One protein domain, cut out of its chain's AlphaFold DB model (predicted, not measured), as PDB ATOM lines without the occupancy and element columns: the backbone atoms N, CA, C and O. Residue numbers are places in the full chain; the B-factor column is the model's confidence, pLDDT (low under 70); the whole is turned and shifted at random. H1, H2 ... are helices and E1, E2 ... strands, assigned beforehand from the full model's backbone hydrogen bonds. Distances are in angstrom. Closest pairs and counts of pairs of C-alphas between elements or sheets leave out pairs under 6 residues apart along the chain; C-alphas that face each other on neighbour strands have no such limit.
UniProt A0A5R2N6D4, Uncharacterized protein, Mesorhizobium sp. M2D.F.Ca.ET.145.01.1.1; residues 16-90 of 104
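Overview. This is residues 16 to 90 of the 104 residues of an uncharacterized protein of Mesorhizobium sp. M2D.F.Ca.ET.145.01.1.1 (UniProt A0A5R2N6D4). Two loosely joined halves make this domain: H1 with E1 folding back beside it, and a small two-strand sheet, E2 and E3, with H2 linking its strands. The 75 printed residues run H1, E1, E2, H2, E3, mixed helices and strands; E2 and E3 are parallel. The whole is only just compact, close to loose, with a radius of gyration of the C-alphas of 13.2 A and spans of 34 by 28 by 25 A.

Arrangement. H1, residues 20 to 31, comes closest to E1, residues 35 to 41, at the C-alphas of Arg 30 and Val 36, 6.4 A apart. E1 pairs with no named strand and is apart from E2, residues 51 to 56. H2, residues 63 to 74, comes closest to E2 at the C-alphas of Ala 65 and Thr 55, 6.5 A; H1 and H2 are apart. E2 and E3, residues 80 to 84, are parallel at 24 degrees, with N 53 and O 80 within hydrogen-bond range at 2.8 A. E2, H2 and E3 form a strand-helix-strand unit, parallel neighbour strands joined through a helix, with a right-handed crossover. In H1 and H2 every O i to N i+4 pair is within hydrogen-bond range.

Along the chain. H1 begins at C-alpha 20 (110.923, 94.846, 91.147) and is 16.5 A long; E1 is 18.4 A, E2 16.3 A, H2 16.2 A. E3, 13.2 A, ends at C-alpha 84 (97.333, 101.948, 68.780).

Size, cuts and confidence. The C-alphas of Gly 76 and Asn 90 are farthest apart, 37.1 A. The printed part has no cut, and no link is long. Confidence is under 70 at residue 16 and residues 42 to 46, 57 to 61 and 85 to 90.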
ATOM      1  N   SER A  16     114.578  90.776  79.057       69.75
ATOM      2  CA  SER A  16     114.876  91.555  80.265       69.75
ATOM      3  C   SER A  16     114.397  90.828  81.532       69.75
ATOM      4  O   SER A  16     113.342  90.162  81.513       69.75
ATOM      5  N   PRO A  17     115.156  90.898  82.644       72.25
ATOM      6  CA  PRO A  17     114.704  90.375  83.928       72.25
ATOM      7  C   PRO A  17     113.415  91.086  84.365       72.25
ATOM      8  O   PRO A  17     113.167  92.234  84.019       72.25
ATOM      9  N   VAL A  18     112.551  90.395  85.117       70.06
ATOM     10  CA  VAL A  18     111.375  91.056  85.704       70.06
ATOM     11  C   VAL A  18     111.872  92.017  86.778       70.06
ATOM     12  O   VAL A  18     112.406  91.581  87.800       70.06
ATOM     13  N   SER A  19     111.702  93.317  86.554       75.25
ATOM     14  CA  SER A  19     112.106  94.325  87.527       75.25
ATOM     15  C   SER A  19     111.182  94.315  88.750       75.25
ATOM     16  O   SER A  19     109.996  93.976  88.687       75.25
ATOM     17  N   ARG A  20     111.713  94.722  89.908       81.31
ATOM     18  CA  ARG A  20     110.923  94.846  91.147       81.31
ATOM     19  C   ARG A  20     109.713  95.766  90.958       81.31
ATOM     20  O   ARG A  20     108.665  95.517  91.554       81.31
ATOM     21  N   ILE A  21     109.861  96.803  90.132       80.31
ATOM     22  CA  ILE A  21     108.810  97.784  89.866       80.31
ATOM     23  C   ILE A  21     107.646  97.144  89.107       80.31
ATOM     24  O   ILE A  21     106.501  97.332  89.506       80.31
ATOM     25  N   HIS A  22     107.934  96.287  88.120       84.00
ATOM     26  CA  HIS A  22     106.923  95.521  87.394       84.00
ATOM     27  C   HIS A  22     106.058  94.712  88.367       84.00
ATOM     28  O   HIS A  22     104.842  94.878  88.417       84.00
ATOM     29  N   THR A  23     106.687  93.909  89.233       85.06
ATOM     30  CA  THR A  23     105.961  93.102  90.228       85.06
ATOM     31  C   THR A  23     105.170  93.955  91.227       85.06
ATOM     32  O   THR A  23     104.087  93.559  91.661       85.06
ATOM     33  N   GLN A  24     105.696  95.111  91.642       86.75
ATOM     34  CA  GLN A  24     104.992  96.009  92.563       86.75
ATOM     35  C   GLN A  24     103.753  96.632  91.914       86.75
ATOM     36  O   GLN A  24     102.697  96.676  92.549       86.75
ATOM     37  N   VAL A  25     103.855  97.052  90.654       87.12
ATOM     38  CA  VAL A  25     102.738  97.638  89.907       87.12
ATOM     39  C   VAL A  25     101.669  96.584  89.610       87.12
ATOM     40  O   VAL A  25     100.492  96.839  89.847       87.12
ATOM     41  N   GLU A  26     102.045  95.363  89.220       89.62
ATOM     42  CA  GLU A  26     101.086  94.259  89.060       89.62
ATOM     43  C   GLU A  26     100.289  93.989  90.341       89.62
ATOM     44  O   GLU A  26      99.062  93.870  90.306       89.62
ATOM     45  N   LYS A  27     100.975  93.922  91.491       89.88
ATOM     46  CA  LYS A  27     100.319  93.742  92.794       89.88
ATOM     47  C   LYS A  27      99.362  94.888  93.105       89.88
ATOM     48  O   LYS A  27      98.271  94.628  93.608       89.88
ATOM     49  N   LEU A  28      99.743  96.127  92.790       87.50
ATOM     50  CA  LEU A  28      98.901  97.304  92.991       87.50
ATOM     51  C   LEU A  28      97.609  97.217  92.169       87.50
ATOM     52  O   LEU A  28      96.527  97.392  92.726       87.50
ATOM     53  N   PHE A  29      97.695  96.910  90.874       89.00
ATOM     54  CA  PHE A  29      96.512  96.792  90.018       89.00
ATOM     55  C   PHE A  29      95.579  95.668  90.481       89.00
ATOM     56  O   PHE A  29      94.384  95.907  90.679       89.00
ATOM     57  N   ARG A  30      96.125  94.477  90.772       89.50
ATOM     58  CA  ARG A  30      95.338  93.349  91.304       89.50
ATOM     59  C   ARG A  30      94.656  93.697  92.631       89.50
ATOM     60  O   ARG A  30      93.483  93.387  92.814       89.50
ATOM     61  N   ALA A  31      95.352  94.384  93.542       87.69
ATOM     62  CA  ALA A  31      94.787  94.818  94.823       87.69
ATOM     63  C   ALA A  31      93.632  95.827  94.666       87.69
ATOM     64  O   ALA A  31      92.739  95.873  95.508       87.69
ATOM     65  N   ASN A  32      93.621  96.597  93.573       85.94
ATOM     66  CA  ASN A  32      92.556  97.549  93.244       85.94
ATOM     67  C   ASN A  32      91.435  96.943  92.375       85.94
ATOM     68  O   ASN A  32      90.544  97.663  91.924       85.94
ATOM     69  N   GLY A  33      91.441  95.621  92.172       85.12
ATOM     70  CA  GLY A  33      90.370  94.896  91.486       85.12
ATOM     71  C   GLY A  33      90.473  94.873  89.961       85.12
ATOM     72  O   GLY A  33      89.499  94.490  89.321       85.12
ATOM     73  N   TRP A  34      91.624  95.249  89.399       87.06
ATOM     74  CA  TRP A  34      91.875  95.148  87.963       87.06
ATOM     75  C   TRP A  34      92.245  93.720  87.572       87.06
ATOM     76  O   TRP A  34      92.991  93.033  88.283       87.06
ATOM     77  N   GLU A  35      91.789  93.300  86.397       87.56
ATOM     78  CA  GLU A  35      92.313  92.108  85.747       87.56
ATOM     79  C   GLU A  35      93.661  92.454  85.112       87.56
ATOM     80  O   GLU A  35      93.759  93.334  84.258       87.56
ATOM     81  N   VAL A  36      94.719  91.782  85.564       88.50
ATOM     82  CA  VAL A  36      96.074  91.998  85.050       88.50
ATOM     83  C   VAL A  36      96.475  90.820  84.178       88.50
ATOM     84  O   VAL A  36      96.609  89.694  84.677       88.50
ATOM     85  N   MET A  37      96.726  91.111  82.905       86.94
ATOM     86  CA  MET A  37      97.400  90.210  81.979       86.94
ATOM     87  C   MET A  37      98.885  90.552  81.962       86.94
ATOM     88  O   MET A  37      99.265  91.698  81.748       86.94
ATOM     89  N   SER A  38      99.724  89.557  82.218       81.19
ATOM     90  CA  SER A  38     101.173  89.735  82.256       81.19
ATOM     91  C   SER A  38     101.779  89.118  81.003       81.19
ATOM     92  O   SER A  38     101.461  87.976  80.664       81.19
ATOM     93  N   GLY A  39     102.650  89.851  80.313       77.50
ATOM     94  CA  GLY A  39     103.224  89.408  79.041       77.50
ATOM     95  C   GLY A  39     104.671  89.840  78.836       77.50
ATOM     96  O   GLY A  39     105.241  90.608  79.610       77.50
ATOM     97  N   ALA A  40     105.273  89.339  77.762       74.19
ATOM     98  CA  ALA A  40     106.541  89.842  77.256       74.19
ATOM     99  C   ALA A  40     106.321  90.370  75.843       74.19
ATOM    100  O   ALA A  40     105.691  89.700  75.025       74.19
ATOM    101  N   ALA A  41     106.843  91.556  75.562       72.19
ATOM    102  CA  ALA A  41     106.677  92.199  74.273       72.19
ATOM    103  C   ALA A  41     108.002  92.184  73.491       72.19
ATOM    104  O   ALA A  41     109.073  92.448  74.043       72.19
ATOM    105  N   PHE A  42     107.928  91.817  72.206       66.31
ATOM    106  CA  PHE A  42     109.071  91.721  71.294       66.31
ATOM    107  C   PHE A  42     109.127  92.949  70.383       66.31
ATOM    108  O   PHE A  42     108.102  93.365  69.848       66.31
ATOM    109  N   GLY A  43     110.320  93.517  70.188       60.22
ATOM    110  CA  GLY A  43     110.521  94.637  69.263       60.22
ATOM    111  C   GLY A  43     109.803  95.928  69.665       60.22
ATOM    112  O   GLY A  43     109.545  96.774  68.807       60.22
ATOM    113  N   VAL A  44     109.449  96.089  70.945       60.25
ATOM    114  CA  VAL A  44     108.844  97.343  71.401       60.25
ATOM    115  C   VAL A  44     109.904  98.428  71.409       60.25
ATOM    116  O   VAL A  44     111.034  98.226  71.843       60.25
ATOM    117  N   THR A  45     109.525  99.592  70.901       62.75
ATOM    118  CA  THR A  45     110.328 100.805  71.006       62.75
ATOM    119  C   THR A  45     110.567 101.073  72.485       62.75
ATOM    120  O   THR A  45     109.595 101.185  73.236       62.75
ATOM    121  N   LYS A  46     111.834 101.119  72.905       67.31
ATOM    122  CA  LYS A  46     112.177 101.479  74.280       67.31
ATOM    123  C   LYS A  46     111.569 102.837  74.611       67.31
ATOM    124  O   LYS A  46     111.558 103.716  73.753       67.31
ATOM    125  N   ALA A  47     111.032 102.962  75.819       72.62
ATOM    126  CA  ALA A  47     110.604 104.249  76.332       72.62
ATOM    127  C   ALA A  47     111.854 104.992  76.815       72.62
ATOM    128  O   ALA A  47     112.561 104.481  77.685       72.62
ATOM    129  N   ASP A  48     112.092 106.194  76.309       73.19
ATOM    130  CA  ASP A  48     113.114 107.128  76.793       73.19
ATOM    131  C   ASP A  48     112.882 107.549  78.250       73.19
ATOM    132  O   ASP A  48     113.813 108.004  78.910       73.19
ATOM    133  N   ASN A  49     111.673 107.336  78.789       73.94
ATOM    134  CA  ASN A  49     111.350 107.534  80.210       73.94
ATOM    135  C   ASN A  49     111.136 106.235  81.018       73.94
ATOM    136  O   ASN A  49     110.745 106.296  82.183       73.94
ATOM    137  N   GLY A  50     111.358 105.050  80.436       79.19
ATOM    138  CA  GLY A  50     111.298 103.761  81.149       79.19
ATOM    139  C   GLY A  50     109.891 103.195  81.332       79.19
ATOM    140  O   GLY A  50     109.726 102.023  81.672       79.19
ATOM    141  N   ILE A  51     108.864 104.012  81.085       86.69
ATOM    142  CA  ILE A  51     107.453 103.636  81.136       86.69
ATOM    143  C   ILE A  51     106.793 104.052  79.824       86.69
ATOM    144  O   ILE A  51     106.725 105.241  79.503       86.69
ATOM    145  N   LEU A  52     106.246 103.080  79.099       87.38
ATOM    146  CA  LEU A  52     105.416 103.310  77.920       87.38
ATOM    147  C   LEU A  52     103.991 102.833  78.193       87.38
ATOM    148  O   LEU A  52     103.753 101.649  78.416       87.38
ATOM    149  N   ILE A  53     103.038 103.757  78.118       87.88
ATOM    150  CA  ILE A  53     101.610 103.465  78.196       87.88
ATOM    151  C   ILE A  53     101.042 103.438  76.780       87.88
ATOM    152  O   ILE A  53     100.997 104.454  76.080       87.88
ATOM    153  N   THR A  54     100.573 102.270  76.365       84.94
ATOM    154  CA  THR A  54      99.912 102.065  75.083       84.94
ATOM    155  C   THR A  54      98.401 101.991  75.279       84.94
ATOM    156  O   THR A  54      97.898 101.133  76.000       84.94
ATOM    157  N   THR A  55      97.666 102.890  74.620       82.38
ATOM    158  CA  THR A  55      96.196 102.938  74.662       82.38
ATOM    159  C   THR A  55      95.616 102.471  73.336       82.38
ATOM    160  O   THR A  55      95.929 103.047  72.286       82.38
ATOM    161  N   ARG A  56      94.747 101.460  73.373       74.44
ATOM    162  CA  ARG A  56      94.098 100.897  72.187       74.44
ATOM    163  C   ARG A  56      92.683 101.442  72.025       74.44
ATOM    164  O   ARG A  56      91.700 100.768  72.304       74.44
ATOM    165  N   SER A  57      92.589 102.691  71.594       65.62
ATOM    166  CA  SER A  57      91.329 103.440  71.624       65.62
ATOM    167  C   SER A  57      91.170 104.425  70.459       65.62
ATOM    168  O   SER A  57      90.263 105.254  70.452       65.62
ATOM    169  N   GLY A  58      92.043 104.331  69.448       61.72
ATOM    170  CA  GLY A  58      92.068 105.287  68.342       61.72
ATOM    171  C   GLY A  58      92.445 106.692  68.827       61.72
ATOM    172  O   GLY A  58      93.474 106.866  69.486       61.72
ATOM    173  N   ASP A  59      91.616 107.690  68.505       54.62
ATOM    174  CA  ASP A  59      91.875 109.105  68.816       54.62
ATOM    175  C   ASP A  59      91.459 109.544  70.225       54.62
ATOM    176  O   ASP A  59      91.908 110.592  70.694       54.62
ATOM    177  N   GLN A  60      90.645 108.756  70.930       59.50
ATOM    178  CA  GLN A  60      90.178 109.086  72.283       59.50
ATOM    179  C   GLN A  60      90.862 108.206  73.323       59.50
ATOM    180  O   GLN A  60      91.203 107.075  73.023       59.50
ATOM    181  N   SER A  61      91.106 108.696  74.543       67.62
ATOM    182  CA  SER A  61      91.519 107.835  75.668       67.62
ATOM    183  C   SER A  61      90.281 107.162  76.259       67.62
ATOM    184  O   SER A  61      89.297 107.857  76.503       67.62
ATOM    185  N   THR A  62      90.325 105.861  76.562       76.81
ATOM    186  CA  THR A  62      89.277 105.255  77.403       76.81
ATOM    187  C   THR A  62      89.353 105.815  78.825       76.81
ATOM    188  O   THR A  62      90.406 106.289  79.265       76.81
ATOM    189  N   GLU A  63      88.245 105.758  79.566       81.19
ATOM    190  CA  GLU A  63      88.194 106.184  80.971       81.19
ATOM    191  C   GLU A  63      89.269 105.472  81.811       81.19
ATOM    192  O   GLU A  63      89.988 106.103  82.585       81.19
ATOM    193  N   GLN A  64      89.459 104.172  81.570       79.31
ATOM    194  CA  GLN A  64      90.476 103.343  82.220       79.31
ATOM    195  C   GLN A  64      91.895 103.858  81.958       79.31
ATOM    196  O   GLN A  64      92.683 104.022  82.892       79.31
ATOM    197  N   ALA A  65      92.213 104.169  80.699       81.19
ATOM    198  CA  ALA A  65      93.504 104.740  80.342       81.19
ATOM    199  C   ALA A  65      93.724 106.098  81.023       81.19
ATOM    200  O   ALA A  65      94.824 106.375  81.504       81.19
ATOM    201  N   GLN A  66      92.686 106.936  81.100       85.25
ATOM    202  CA  GLN A  66      92.786 108.241  81.746       85.25
ATOM    203  C   GLN A  66      93.028 108.123  83.255       85.25
ATOM    204  O   GLN A  66      93.854 108.861  83.789       85.25
ATOM    205  N   ILE A  67      92.372 107.173  83.928       85.06
ATOM    206  CA  ILE A  67      92.599 106.884  85.351       85.06
ATOM    207  C   ILE A  67      94.065 106.518  85.595       85.06
ATOM    208  O   ILE A  67      94.700 107.086  86.484       85.06
ATOM    209  N   VAL A  68      94.625 105.615  84.788       86.38
ATOM    210  CA  VAL A  68      96.017 105.174  84.958       86.38
ATOM    211  C   VAL A  68      97.006 106.296  84.657       86.38
ATOM    212  O   VAL A  68      97.898 106.547  85.464       86.38
ATOM    213  N   MET A  69      96.829 107.023  83.550       87.56
ATOM    214  CA  MET A  69      97.697 108.156  83.210       87.56
ATOM    215  C   MET A  69      97.661 109.244  84.290       87.56
ATOM    216  O   MET A  69      98.710 109.757  84.679       87.56
ATOM    217  N   ASN A  70      96.477 109.560  84.825       88.44
ATOM    218  CA  ASN A  70      96.339 110.517  85.922       88.44
ATOM    219  C   ASN A  70      97.024 110.016  87.198       88.44
ATOM    220  O   ASN A  70      97.662 110.809  87.888       88.44
ATOM    221  N   ALA A  71      96.925 108.721  87.514       86.81
ATOM    222  CA  ALA A  71      97.585 108.139  88.680       86.81
ATOM    223  C   ALA A  71      99.116 108.217  88.565       86.81
ATOM    224  O   ALA A  71      99.780 108.607  89.524       86.81
ATOM    225  N   PHE A  72      99.671 107.917  87.387       88.06
ATOM    226  CA  PHE A  72     101.112 108.008  87.133       88.06
ATOM    227  C   PHE A  72     101.594 109.462  87.192       88.06
ATOM    228  O   PHE A  72     102.564 109.752  87.891       88.06
ATOM    229  N   ALA A  73     100.868 110.389  86.558       88.06
ATOM    230  CA  ALA A  73     101.170 111.818  86.626       88.06
ATOM    231  C   ALA A  73     101.099 112.361  88.065       88.06
ATOM    232  O   ALA A  73     101.988 113.090  88.494       88.06
ATOM    233  N   THR A  74     100.080 111.966  88.839       89.19
ATOM    234  CA  THR A  74      99.929 112.358  90.255       89.19
ATOM    235  C   THR A  74     101.066 111.811  91.117       89.19
ATOM    236  O   THR A  74     101.508 112.478  92.049       89.19
ATOM    237  N   ALA A  75     101.573 110.620  90.795       85.12
ATOM    238  CA  ALA A  75     102.745 110.039  91.442       85.12
ATOM    239  C   ALA A  75     104.079 110.659  90.976       85.12
ATOM    240  O   ALA A  75     105.133 110.250  91.460       85.12
ATOM    241  N   GLY A  76     104.058 111.623  90.046       86.69
ATOM    242  CA  GLY A  76     105.258 112.247  89.486       86.69
ATOM    243  C   GLY A  76     106.071 111.323  88.574       86.69
ATOM    244  O   GLY A  76     107.253 111.571  88.355       86.69
ATOM    245  N   LEU A  77     105.464 110.250  88.058       86.25
ATOM    246  CA  LEU A  77     106.123 109.316  87.150       86.25
ATOM    247  C   LEU A  77     106.082 109.867  85.723       86.25
ATOM    248  O   LEU A  77     105.003 110.103  85.175       86.25
ATOM    249  N   ALA A  78     107.252 110.040  85.109       86.81
ATOM    250  CA  ALA A  78     107.346 110.313  83.681       86.81
ATOM    251  C   ALA A  78     106.926 109.063  82.894       86.81
ATOM    252  O   ALA A  78     107.336 107.948  83.215       86.81
ATOM    253  N   PHE A  79     106.098 109.246  81.869       87.06
ATOM    254  CA  PHE A  79     105.689 108.169  80.975       87.06
ATOM    255  C   PHE A  79     105.515 108.693  79.556       87.06
ATOM    256  O   PHE A  79     105.122 109.838  79.331       87.06
ATOM    257  N   GLU A  80     105.759 107.820  78.589       88.25
ATOM    258  CA  GLU A  80     105.386 108.051  77.203       88.25
ATOM    259  C   GLU A  80     104.016 107.466  76.915       88.25
ATOM    260  O   GLU A  80     103.633 106.423  77.448       88.25
ATOM    261  N   ARG A  81     103.278 108.128  76.026       86.19
ATOM    262  CA  ARG A  81     101.989 107.637  75.551       86.19
ATOM    263  C   ARG A  81     102.083 107.256  74.083       86.19
ATOM    264  O   ARG A  81     102.342 108.104  73.233       86.19
ATOM    265  N   ARG A  82     101.732 106.010  73.775       84.06
ATOM    266  CA  ARG A  82     101.528 105.526  72.407       84.06
ATOM    267  C   ARG A  82     100.062 105.185  72.180       84.06
ATOM    268  O   ARG A  82      99.408 104.578  73.021       84.06
ATOM    269  N   ARG A  83      99.533 105.572  71.023       80.06
ATOM    270  CA  ARG A  83      98.187 105.176  70.592       80.06
ATOM    271  C   ARG A  83      98.313 104.033  69.602       80.06
ATOM    272  O   ARG A  83      99.165 104.087  68.717       80.06
ATOM    273  N   GLN A  84      97.476 103.018  69.758       74.94
ATOM    274  CA  GLN A  84      97.333 101.948  68.780       74.94
ATOM    275  C   GLN A  84      95.924 101.963  68.175       74.94
ATOM    276  O   GLN A  84      94.964 102.324  68.869       74.94
ATOM    277  N   PRO A  85      95.784 101.567  66.895       67.62
ATOM    278  CA  PRO A  85      94.481 101.356  66.280       67.62
ATOM    279  C   PRO A  85      93.630 100.390  67.106       67.62
ATOM    280  O   PRO A  85      94.153  99.454  67.716       67.62
ATOM    281  N   VAL A  86      92.316 100.610  67.113       64.94
ATOM    282  CA  VAL A  86      91.360  99.726  67.792       64.94
ATOM    283  C   VAL A  86      91.497  98.305  67.234       64.94
ATOM    284  O   VAL A  86      91.660  98.122  66.025       64.94
ATOM    285  N   ALA A  87      91.477  97.295  68.113       63.25
ATOM    286  CA  ALA A  87      91.538  95.904  67.674       63.25
ATOM    287  C   ALA A  87      90.313  95.573  66.797       63.25
ATOM    288  O   ALA A  87      89.231  96.108  67.050       63.25
ATOM    289  N   PRO A  88      90.434  94.676  65.803       62.28
ATOM    290  CA  PRO A  88      89.270  94.171  65.085       62.28
ATOM    291  C   PRO A  88      88.240  93.595  66.072       62.28
ATOM    292  O   PRO A  88      88.648  92.974  67.056       62.28
ATOM    293  N   PRO A  89      86.927  93.715  65.807       55.62
ATOM    294  CA  PRO A  89      85.864  93.270  66.722       55.62
ATOM    295  C   PRO A  89      85.919  91.776  67.104       55.62
ATOM    296  O   PRO A  89      85.290  91.369  68.074       55.62
ATOM    297  N   ASN A  90      86.711  90.967  66.394       57.94
ATOM    298  CA  ASN A  90      86.905  89.540  66.671       57.94
ATOM    299  C   ASN A  90      88.067  89.247  67.641       57.94
ATOM    300  O   ASN A  90      88.314  88.088  67.967       57.94
TER     301      ASN A  90